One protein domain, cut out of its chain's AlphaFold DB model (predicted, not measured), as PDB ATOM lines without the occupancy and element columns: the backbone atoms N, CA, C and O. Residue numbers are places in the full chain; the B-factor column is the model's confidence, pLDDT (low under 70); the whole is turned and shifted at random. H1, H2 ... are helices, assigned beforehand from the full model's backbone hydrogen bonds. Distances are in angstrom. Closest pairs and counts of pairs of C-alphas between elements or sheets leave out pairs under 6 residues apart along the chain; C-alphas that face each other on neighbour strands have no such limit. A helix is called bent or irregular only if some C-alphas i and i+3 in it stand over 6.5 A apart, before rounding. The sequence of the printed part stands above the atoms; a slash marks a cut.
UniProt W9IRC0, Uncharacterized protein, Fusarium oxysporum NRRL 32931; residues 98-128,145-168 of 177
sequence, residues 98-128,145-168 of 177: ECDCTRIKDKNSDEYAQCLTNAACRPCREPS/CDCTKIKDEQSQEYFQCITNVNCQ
ATOM      1  N   GLU A  98     -18.755 -35.187 -29.285       79.75
ATOM      2  CA  GLU A  98     -17.350 -35.387 -29.622       79.75
ATOM      3  C   GLU A  98     -16.420 -34.601 -28.685       79.75
ATOM      4  O   GLU A  98     -15.266 -34.976 -28.500       79.75
ATOM      5  N   CYS A  99     -16.920 -33.533 -28.053       83.94
ATOM      6  CA  CYS A  99     -16.169 -32.761 -27.066       83.94
ATOM      7  C   CYS A  99     -16.259 -33.342 -25.647       83.94
ATOM      8  O   CYS A  99     -15.584 -32.846 -24.740       83.94
ATOM      9  N   ASP A 100     -17.052 -34.399 -25.448       85.94
ATOM     10  CA  ASP A 100     -17.175 -35.100 -24.173       85.94
ATOM     11  C   ASP A 100     -16.014 -36.089 -23.961       85.94
ATOM     12  O   ASP A 100     -16.136 -37.308 -24.134       85.94
ATOM     13  N   CYS A 101     -14.866 -35.556 -23.529       85.19
ATOM     14  CA  CYS A 101     -13.677 -36.356 -23.220       85.19
ATOM     15  C   CYS A 101     -13.869 -37.287 -22.000       85.19
ATOM     16  O   CYS A 101     -12.967 -38.065 -21.668       85.19
ATOM     17  N   THR A 102     -15.011 -37.233 -21.297       85.75
ATOM     18  CA  THR A 102     -15.288 -38.137 -20.167       85.75
ATOM     19  C   THR A 102     -15.594 -39.558 -20.636       85.75
ATOM     20  O   THR A 102     -15.274 -40.510 -19.926       85.75
ATOM     21  N   ARG A 103     -16.109 -39.709 -21.864       84.81
ATOM     22  CA  ARG A 103     -16.465 -41.003 -22.477       84.81
ATOM     23  C   ARG A 103     -15.251 -41.848 -22.860       84.81
ATOM     24  O   ARG A 103     -15.383 -43.054 -23.062       84.81
ATOM     25  N   ILE A 104     -14.081 -41.224 -22.946       88.38
ATOM     26  CA  ILE A 104     -12.818 -41.895 -23.237       88.38
ATOM     27  C   ILE A 104     -12.317 -42.524 -21.936       88.38
ATOM     28  O   ILE A 104     -12.049 -41.818 -20.959       88.38
ATOM     29  N   LYS A 105     -12.263 -43.858 -21.904       86.38
ATOM     30  CA  LYS A 105     -11.938 -44.628 -20.693       86.38
ATOM     31  C   LYS A 105     -10.468 -44.512 -20.306       86.38
ATOM     32  O   LYS A 105     -10.169 -44.367 -19.126       86.38
ATOM     33  N   ASP A 106      -9.580 -44.573 -21.289       89.81
ATOM     34  CA  ASP A 106      -8.147 -44.439 -21.072       89.81
ATOM     35  C   ASP A 106      -7.762 -42.955 -21.074       89.81
ATOM     36  O   ASP A 106      -8.004 -42.241 -22.041       89.81
ATOM     37  N   LYS A 107      -7.209 -42.473 -19.960       85.62
ATOM     38  CA  LYS A 107      -6.782 -41.073 -19.801       85.62
ATOM     39  C   LYS A 107      -5.360 -40.822 -20.295       85.62
ATOM     40  O   LYS A 107      -4.931 -39.674 -20.316       85.62
ATOM     41  N   ASN A 108      -4.661 -41.873 -20.706       90.44
ATOM     42  CA  ASN A 108      -3.314 -41.799 -21.259       90.44
ATOM     43  C   ASN A 108      -3.290 -42.108 -22.758       90.44
ATOM     44  O   ASN A 108      -2.211 -42.157 -23.342       90.44
ATOM     45  N   SER A 109      -4.450 -42.335 -23.375       91.69
ATOM     46  CA  SER A 109      -4.515 -42.651 -24.792       91.69
ATOM     47  C   SER A 109      -4.407 -41.406 -25.664       91.69
ATOM     48  O   SER A 109      -4.767 -40.289 -25.262       91.69
ATOM     49  N   ASP A 110      -3.963 -41.622 -26.898       90.94
ATOM     50  CA  ASP A 110      -3.886 -40.572 -27.905       90.94
ATOM     51  C   ASP A 110      -5.268 -39.979 -28.191       90.94
ATOM     52  O   ASP A 110      -5.380 -38.782 -28.429       90.94
ATOM     53  N   GLU A 111      -6.346 -40.763 -28.091       85.94
ATOM     54  CA  GLU A 111      -7.712 -40.264 -28.273       85.94
ATOM     55  C   GLU A 111      -8.114 -39.281 -27.169       85.94
ATOM     56  O   GLU A 111      -8.788 -38.284 -27.442       85.94
ATOM     57  N   TYR A 112      -7.694 -39.520 -25.921       87.81
ATOM     58  CA  TYR A 112      -7.944 -38.579 -24.829       87.81
ATOM     59  C   TYR A 112      -7.136 -37.293 -25.007       87.81
ATOM     60  O   TYR A 112      -7.691 -36.198 -24.860       87.81
ATOM     61  N   ALA A 113      -5.863 -37.409 -25.395       88.19
ATOM     62  CA  ALA A 113      -5.008 -36.262 -25.688       88.19
ATOM     63  C   ALA A 113      -5.553 -35.434 -26.866       88.19
ATOM     64  O   ALA A 113      -5.747 -34.228 -26.731       88.19
ATOM     65  N   GLN A 114      -5.895 -36.088 -27.978       88.44
ATOM     66  CA  GLN A 114      -6.488 -35.463 -29.164       88.44
ATOM     67  C   GLN A 114      -7.834 -34.819 -28.866       88.44
ATOM     68  O   GLN A 114      -8.143 -33.758 -29.417       88.44
ATOM     69  N   CYS A 115      -8.631 -35.433 -27.980       86.19
ATOM     70  CA  CYS A 115      -9.804 -34.777 -27.439       86.19
ATOM     71  C   CYS A 115      -9.338 -33.468 -26.809       86.19
ATOM     72  O   CYS A 115      -9.616 -32.422 -27.392       86.19
ATOM     73  N   LEU A 116      -8.564 -33.500 -25.718       84.50
ATOM     74  CA  LEU A 116      -8.123 -32.323 -24.952       84.50
ATOM     75  C   LEU A 116      -7.470 -31.193 -25.767       84.50
ATOM     76  O   LEU A 116      -7.661 -30.027 -25.414       84.50
ATOM     77  N   THR A 117      -6.782 -31.496 -26.863       86.25
ATOM     78  CA  THR A 117      -6.122 -30.495 -27.718       86.25
ATOM     79  C   THR A 117      -7.010 -29.936 -28.831       86.25
ATOM     80  O   THR A 117      -6.616 -28.984 -29.503       86.25
ATOM     81  N   ASN A 118      -8.212 -30.482 -29.051       84.00
ATOM     82  CA  ASN A 118      -9.114 -29.974 -30.084       84.00
ATOM     83  C   ASN A 118      -9.599 -28.553 -29.745       84.00
ATOM     84  O   ASN A 118     -10.404 -28.366 -28.825       84.00
ATOM     85  N   ALA A 119      -9.152 -27.574 -30.536       80.31
ATOM     86  CA  ALA A 119      -9.496 -26.162 -30.393       80.31
ATOM     87  C   ALA A 119     -11.007 -25.888 -30.507       80.31
ATOM     88  O   ALA A 119     -11.527 -25.023 -29.805       80.31
ATOM     89  N   ALA A 120     -11.746 -26.663 -31.313       80.44
ATOM     90  CA  ALA A 120     -13.200 -26.524 -31.439       80.44
ATOM     91  C   ALA A 120     -13.944 -26.912 -30.151       80.44
ATOM     92  O   ALA A 120     -15.040 -26.421 -29.888       80.44
ATOM     93  N   CYS A 121     -13.332 -27.764 -29.326       81.12
ATOM     94  CA  CYS A 121     -13.882 -28.209 -28.051       81.12
ATOM     95  C   CYS A 121     -13.402 -27.383 -26.854       81.12
ATOM     96  O   CYS A 121     -13.914 -27.571 -25.749       81.12
ATOM     97  N   ARG A 122     -12.456 -26.455 -27.046       75.75
ATOM     98  CA  ARG A 122     -11.958 -25.568 -25.985       75.75
ATOM     99  C   ARG A 122     -13.088 -24.823 -25.248       75.75
ATOM    100  O   ARG A 122     -13.102 -24.896 -24.019       75.75
ATOM    101  N   PRO A 123     -14.096 -24.236 -25.930       74.94
ATOM    102  CA  PRO A 123     -15.211 -23.554 -25.257       74.94
ATOM    103  C   PRO A 123     -16.083 -24.472 -24.384       74.94
ATOM    104  O   PRO A 123     -16.874 -23.988 -23.584       74.94
ATOM    105  N   CYS A 124     -15.967 -25.792 -24.553       75.44
ATOM    106  CA  CYS A 124     -16.716 -26.803 -23.808       75.44
ATOM    107  C   CYS A 124     -15.934 -27.395 -22.626       75.44
ATOM    108  O   CYS A 124     -16.532 -28.064 -21.785       75.44
ATOM    109  N   ARG A 125     -14.611 -27.183 -22.562       72.88
ATOM    110  CA  ARG A 125     -13.735 -27.708 -21.499       72.88
ATOM    111  C   ARG A 125     -13.487 -26.742 -20.366       72.88
ATOM    112  O   ARG A 125     -13.125 -27.187 -19.287       72.88
ATOM    113  N   GLU A 126     -13.644 -25.452 -20.619       60.88
ATOM    114  CA  GLU A 126     -13.607 -24.425 -19.589       60.88
ATOM    115  C   GLU A 126     -15.025 -24.313 -18.999       60.88
ATOM    116  O   GLU A 126     -15.901 -23.712 -19.626       60.88
ATOM    117  N   PRO A 127     -15.329 -24.904 -17.824       55.62
ATOM    118  CA  PRO A 127     -16.608 -24.679 -17.170       55.62
ATOM    119  C   PRO A 127     -16.598 -23.280 -16.563       55.62
ATOM    120  O   PRO A 127     -16.330 -23.119 -15.378       55.62
ATOM    121  N   SER A 128     -16.861 -22.248 -17.360       55.25
ATOM    122  CA  SER A 128     -17.195 -20.910 -16.867       55.25
ATOM    123  C   SER A 128     -17.851 -20.083 -17.975       55.25
ATOM    124  O   SER A 128     -17.242 -19.865 -19.013       55.25
ATOM    125  N   CYS A 145     -20.179  -4.096  -6.528       79.31
ATOM    126  CA  CYS A 145     -19.689  -4.404  -7.873       79.31
ATOM    127  C   CYS A 145     -19.412  -3.151  -8.717       79.31
ATOM    128  O   CYS A 145     -19.012  -3.264  -9.878       79.31
ATOM    129  N   ASP A 146     -19.629  -1.962  -8.153       81.44
ATOM    130  CA  ASP A 146     -19.366  -0.682  -8.800       81.44
ATOM    131  C   ASP A 146     -17.912  -0.242  -8.576       81.44
ATOM    132  O   ASP A 146     -17.600   0.578  -7.707       81.44
ATOM    133  N   CYS A 147     -17.008  -0.789  -9.390       81.81
ATOM    134  CA  CYS A 147     -15.582  -0.467  -9.320       81.81
ATOM    135  C   CYS A 147     -15.262   0.966  -9.782       81.81
ATOM    136  O   CYS A 147     -14.135   1.419  -9.598       81.81
ATOM    137  N   THR A 148     -16.231   1.708 -10.343       81.38
ATOM    138  CA  THR A 148     -16.019   3.087 -10.834       81.38
ATOM    139  C   THR A 148     -15.765   4.091  -9.712       81.38
ATOM    140  O   THR A 148     -15.208   5.164  -9.937       81.38
ATOM    141  N   LYS A 149     -16.139   3.737  -8.478       79.75
ATOM    142  CA  LYS A 149     -15.875   4.545  -7.281       79.75
ATOM    143  C   LYS A 149     -14.425   4.465  -6.814       79.75
ATOM    144  O   LYS A 149     -14.010   5.272  -5.983       79.75
ATOM    145  N   ILE A 150     -13.662   3.510  -7.337       83.19
ATOM    146  CA  ILE A 150     -12.260   3.325  -6.996       83.19
ATOM    147  C   ILE A 150     -11.448   4.188  -7.954       83.19
ATOM    148  O   ILE A 150     -11.353   3.912  -9.145       83.19
ATOM    149  N   LYS A 151     -10.901   5.283  -7.426       80.38
ATOM    150  CA  LYS A 151     -10.228   6.315  -8.226       80.38
ATOM    151  C   LYS A 151      -8.916   5.836  -8.854       80.38
ATOM    152  O   LYS A 151      -8.505   6.367  -9.879       80.38
ATOM    153  N   ASP A 152      -8.246   4.890  -8.207       83.25
ATOM    154  CA  ASP A 152      -6.966   4.355  -8.647       83.25
ATOM    155  C   ASP A 152      -7.168   2.967  -9.263       83.25
ATOM    156  O   ASP A 152      -7.352   1.976  -8.555       83.25
ATOM    157  N   GLU A 153      -7.122   2.910 -10.592       80.56
ATOM    158  CA  GLU A 153      -7.260   1.679 -11.380       80.56
ATOM    159  C   GLU A 153      -6.067   0.717 -11.213       80.56
ATOM    160  O   GLU A 153      -6.127  -0.427 -11.660       80.56
ATOM    161  N   GLN A 154      -4.983   1.157 -10.564       81.50
ATOM    162  CA  GLN A 154      -3.830   0.330 -10.194       81.50
ATOM    163  C   GLN A 154      -3.850  -0.069  -8.712       81.50
ATOM    164  O   GLN A 154      -2.953  -0.769  -8.236       81.50
ATOM    165  N   SER A 155      -4.865   0.355  -7.959       84.75
ATOM    166  CA  SER A 155      -4.975   0.004  -6.549       84.75
ATOM    167  C   SER A 155      -5.366  -1.457  -6.356       84.75
ATOM    168  O   SER A 155      -6.137  -2.048  -7.118       84.75
ATOM    169  N   GLN A 156      -4.893  -2.034  -5.253       85.62
ATOM    170  CA  GLN A 156      -5.285  -3.378  -4.837       85.62
ATOM    171  C   GLN A 156      -6.808  -3.501  -4.641       85.62
ATOM    172  O   GLN A 156      -7.366  -4.576  -4.844       85.62
ATOM    173  N   GLU A 157      -7.484  -2.415  -4.263       80.62
ATOM    174  CA  GLU A 157      -8.940  -2.359  -4.107       80.62
ATOM    175  C   GLU A 157      -9.651  -2.464  -5.461       80.62
ATOM    176  O   GLU A 157     -10.612  -3.228  -5.591       80.62
ATOM    177  N   TYR A 158      -9.137  -1.780  -6.490       85.06
ATOM    178  CA  TYR A 158      -9.651  -1.906  -7.853       85.06
ATOM    179  C   TYR A 158      -9.495  -3.337  -8.352       85.06
ATOM    180  O   TYR A 158     -10.480  -3.945  -8.773       85.06
ATOM    181  N   PHE A 159      -8.301  -3.918  -8.203       86.81
ATOM    182  CA  PHE A 159      -8.045  -5.304  -8.594       86.81
ATOM    183  C   PHE A 159      -8.952  -6.291  -7.863       86.81
ATOM    184  O   PHE A 159      -9.500  -7.186  -8.503       86.81
ATOM    185  N   GLN A 160      -9.177  -6.125  -6.559       84.94
ATOM    186  CA  GLN A 160     -10.113  -6.973  -5.813       84.94
ATOM    187  C   GLN A 160     -11.552  -6.830  -6.329       84.94
ATOM    188  O   GLN A 160     -12.257  -7.830  -6.470       84.94
ATOM    189  N   CYS A 161     -11.975  -5.618  -6.695       83.62
ATOM    190  CA  CYS A 161     -13.304  -5.369  -7.248       83.62
ATOM    191  C   CYS A 161     -13.478  -6.009  -8.638       83.62
ATOM    192  O   CYS A 161     -14.415  -6.783  -8.873       83.62
ATOM    193  N   ILE A 162     -12.526  -5.776  -9.548       83.31
ATOM    194  CA  ILE A 162     -12.557  -6.321 -10.913       83.31
ATOM    195  C   ILE A 162     -12.179  -7.803 -10.999       83.31
ATOM    196  O   ILE A 162     -12.235  -8.369 -12.088       83.31
ATOM    197  N   THR A 163     -11.813  -8.458  -9.896       84.00
ATOM    198  CA  THR A 163     -11.594  -9.917  -9.850       84.00
ATOM    199  C   THR A 163     -12.631 -10.666  -9.016       84.00
ATOM    200  O   THR A 163     -12.774 -11.872  -9.202       84.00
ATOM    201  N   ASN A 164     -13.473  -9.978  -8.232       80.44
ATOM    202  CA  ASN A 164     -14.579 -10.588  -7.486       80.44
ATOM    203  C   ASN A 164     -15.555 -11.374  -8.388       80.44
ATOM    204  O   ASN A 164     -16.287 -10.795  -9.196       80.44
ATOM    205  N   VAL A 165     -15.594 -12.697  -8.219       81.00
ATOM    206  CA  VAL A 165     -16.401 -13.634  -9.023       81.00
ATOM    207  C   VAL A 165     -17.904 -13.353  -8.910       81.00
ATOM    208  O   VAL A 165     -18.625 -13.494  -9.894       81.00
ATOM    209  N   ASN A 166     -18.378 -12.857  -7.763       79.88
ATOM    210  CA  ASN A 166     -19.793 -12.518  -7.567       79.88
ATOM    211  C   ASN A 166     -20.242 -11.334  -8.440       79.88
ATOM    212  O   ASN A 166     -21.425 -11.203  -8.745       79.88
ATOM    213  N   CYS A 167     -19.296 -10.499  -8.879       77.25
ATOM    214  CA  CYS A 167     -19.545  -9.333  -9.723       77.25
ATOM    215  C   CYS A 167     -19.359  -9.612 -11.219       77.25
ATOM    216  O   CYS A 167     -19.557  -8.715 -12.036       77.25
ATOM    217  N   GLN A 168     -18.986 -10.837 -11.609       72.75
ATOM    218  CA  GLN A 168     -18.667 -11.187 -12.998       72.75
ATOM    219  C   GLN A 168     -19.842 -10.947 -13.959       72.75
ATOM    220  O   GLN A 168     -19.637 -10.494 -15.082       72.75
TER     221      GLN A 168
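Overview. This is residues 98 to 128 and 145 to 168 of the 177 residues of an uncharacterized protein of Fusarium oxysporum NRRL 32931 (UniProt W9IRC0). Two small lobes lie at the two ends of a rod, with a gap between them where the chain is cut. Residues 98 to 128 make one lobe, an unnamed stretch that leads into the short helices H1 and H2, set as a loose corner; residues 145 to 168 make the other, a looped stretch followed by the short helices H3 and H4. The printed part has 55 residues with four named helices, H1 to H4 in order, and no named strand; the class is all helix, though the helices hold 27 residues, under half. It is extended, with a radius of gyration of the C-alphas of 19.1 A and spans of 52 by 18 by 17 A.

Arrangement. Residues 98 to 109 hold no named element, and residues 105 to 110, of which 110 belongs to H1, stand free. H1, residues 110 to 117, is close to but not clearly touching H2, residues 119 to 125: their closest C-alphas, of Cys 115 and Cys 121, are 7.8 A apart, and their lines are about perpendicular at 82 degrees. H3, residues 156 to 163, is close to but not clearly touching H4, residues 165 to 168, with the closest C-alphas, of Cys 161 and Cys 167, 7.8 A apart. H1 and H2 are each apart from H3 and H4. In H1 and H3 every O i to N i+4 pair is within hydrogen-bond range; in H2 1 of 3 is, beside 3 of 4 O i to N i+3 pairs, and H4 is too short for an O i to N i+4 pair.

Along the chain. H1 begins at C-alpha 110, (-3.886, -40.572, -27.905), and is 10.3 A long. H2 is 10.0 A long and irregular, with C-alphas 120 and 123 7.1 A apart. H3 is 10.4 A long; H4 ends at C-alpha 168, (-18.667, -11.187, -12.998), after 5.2 A.

Size, cuts and confidence. The two C-alphas farthest apart, of Lys 105 and Lys 151, are 52.5 A apart. Residues 129 to 144 are not printed, and C-alphas 128 and 145 are 19.0 A apart across the cut. The links H1 to H2 and H3 to H4 are tight. The mean pLDDT of the printed part is 81.7, with residues 126 to 128 under 70.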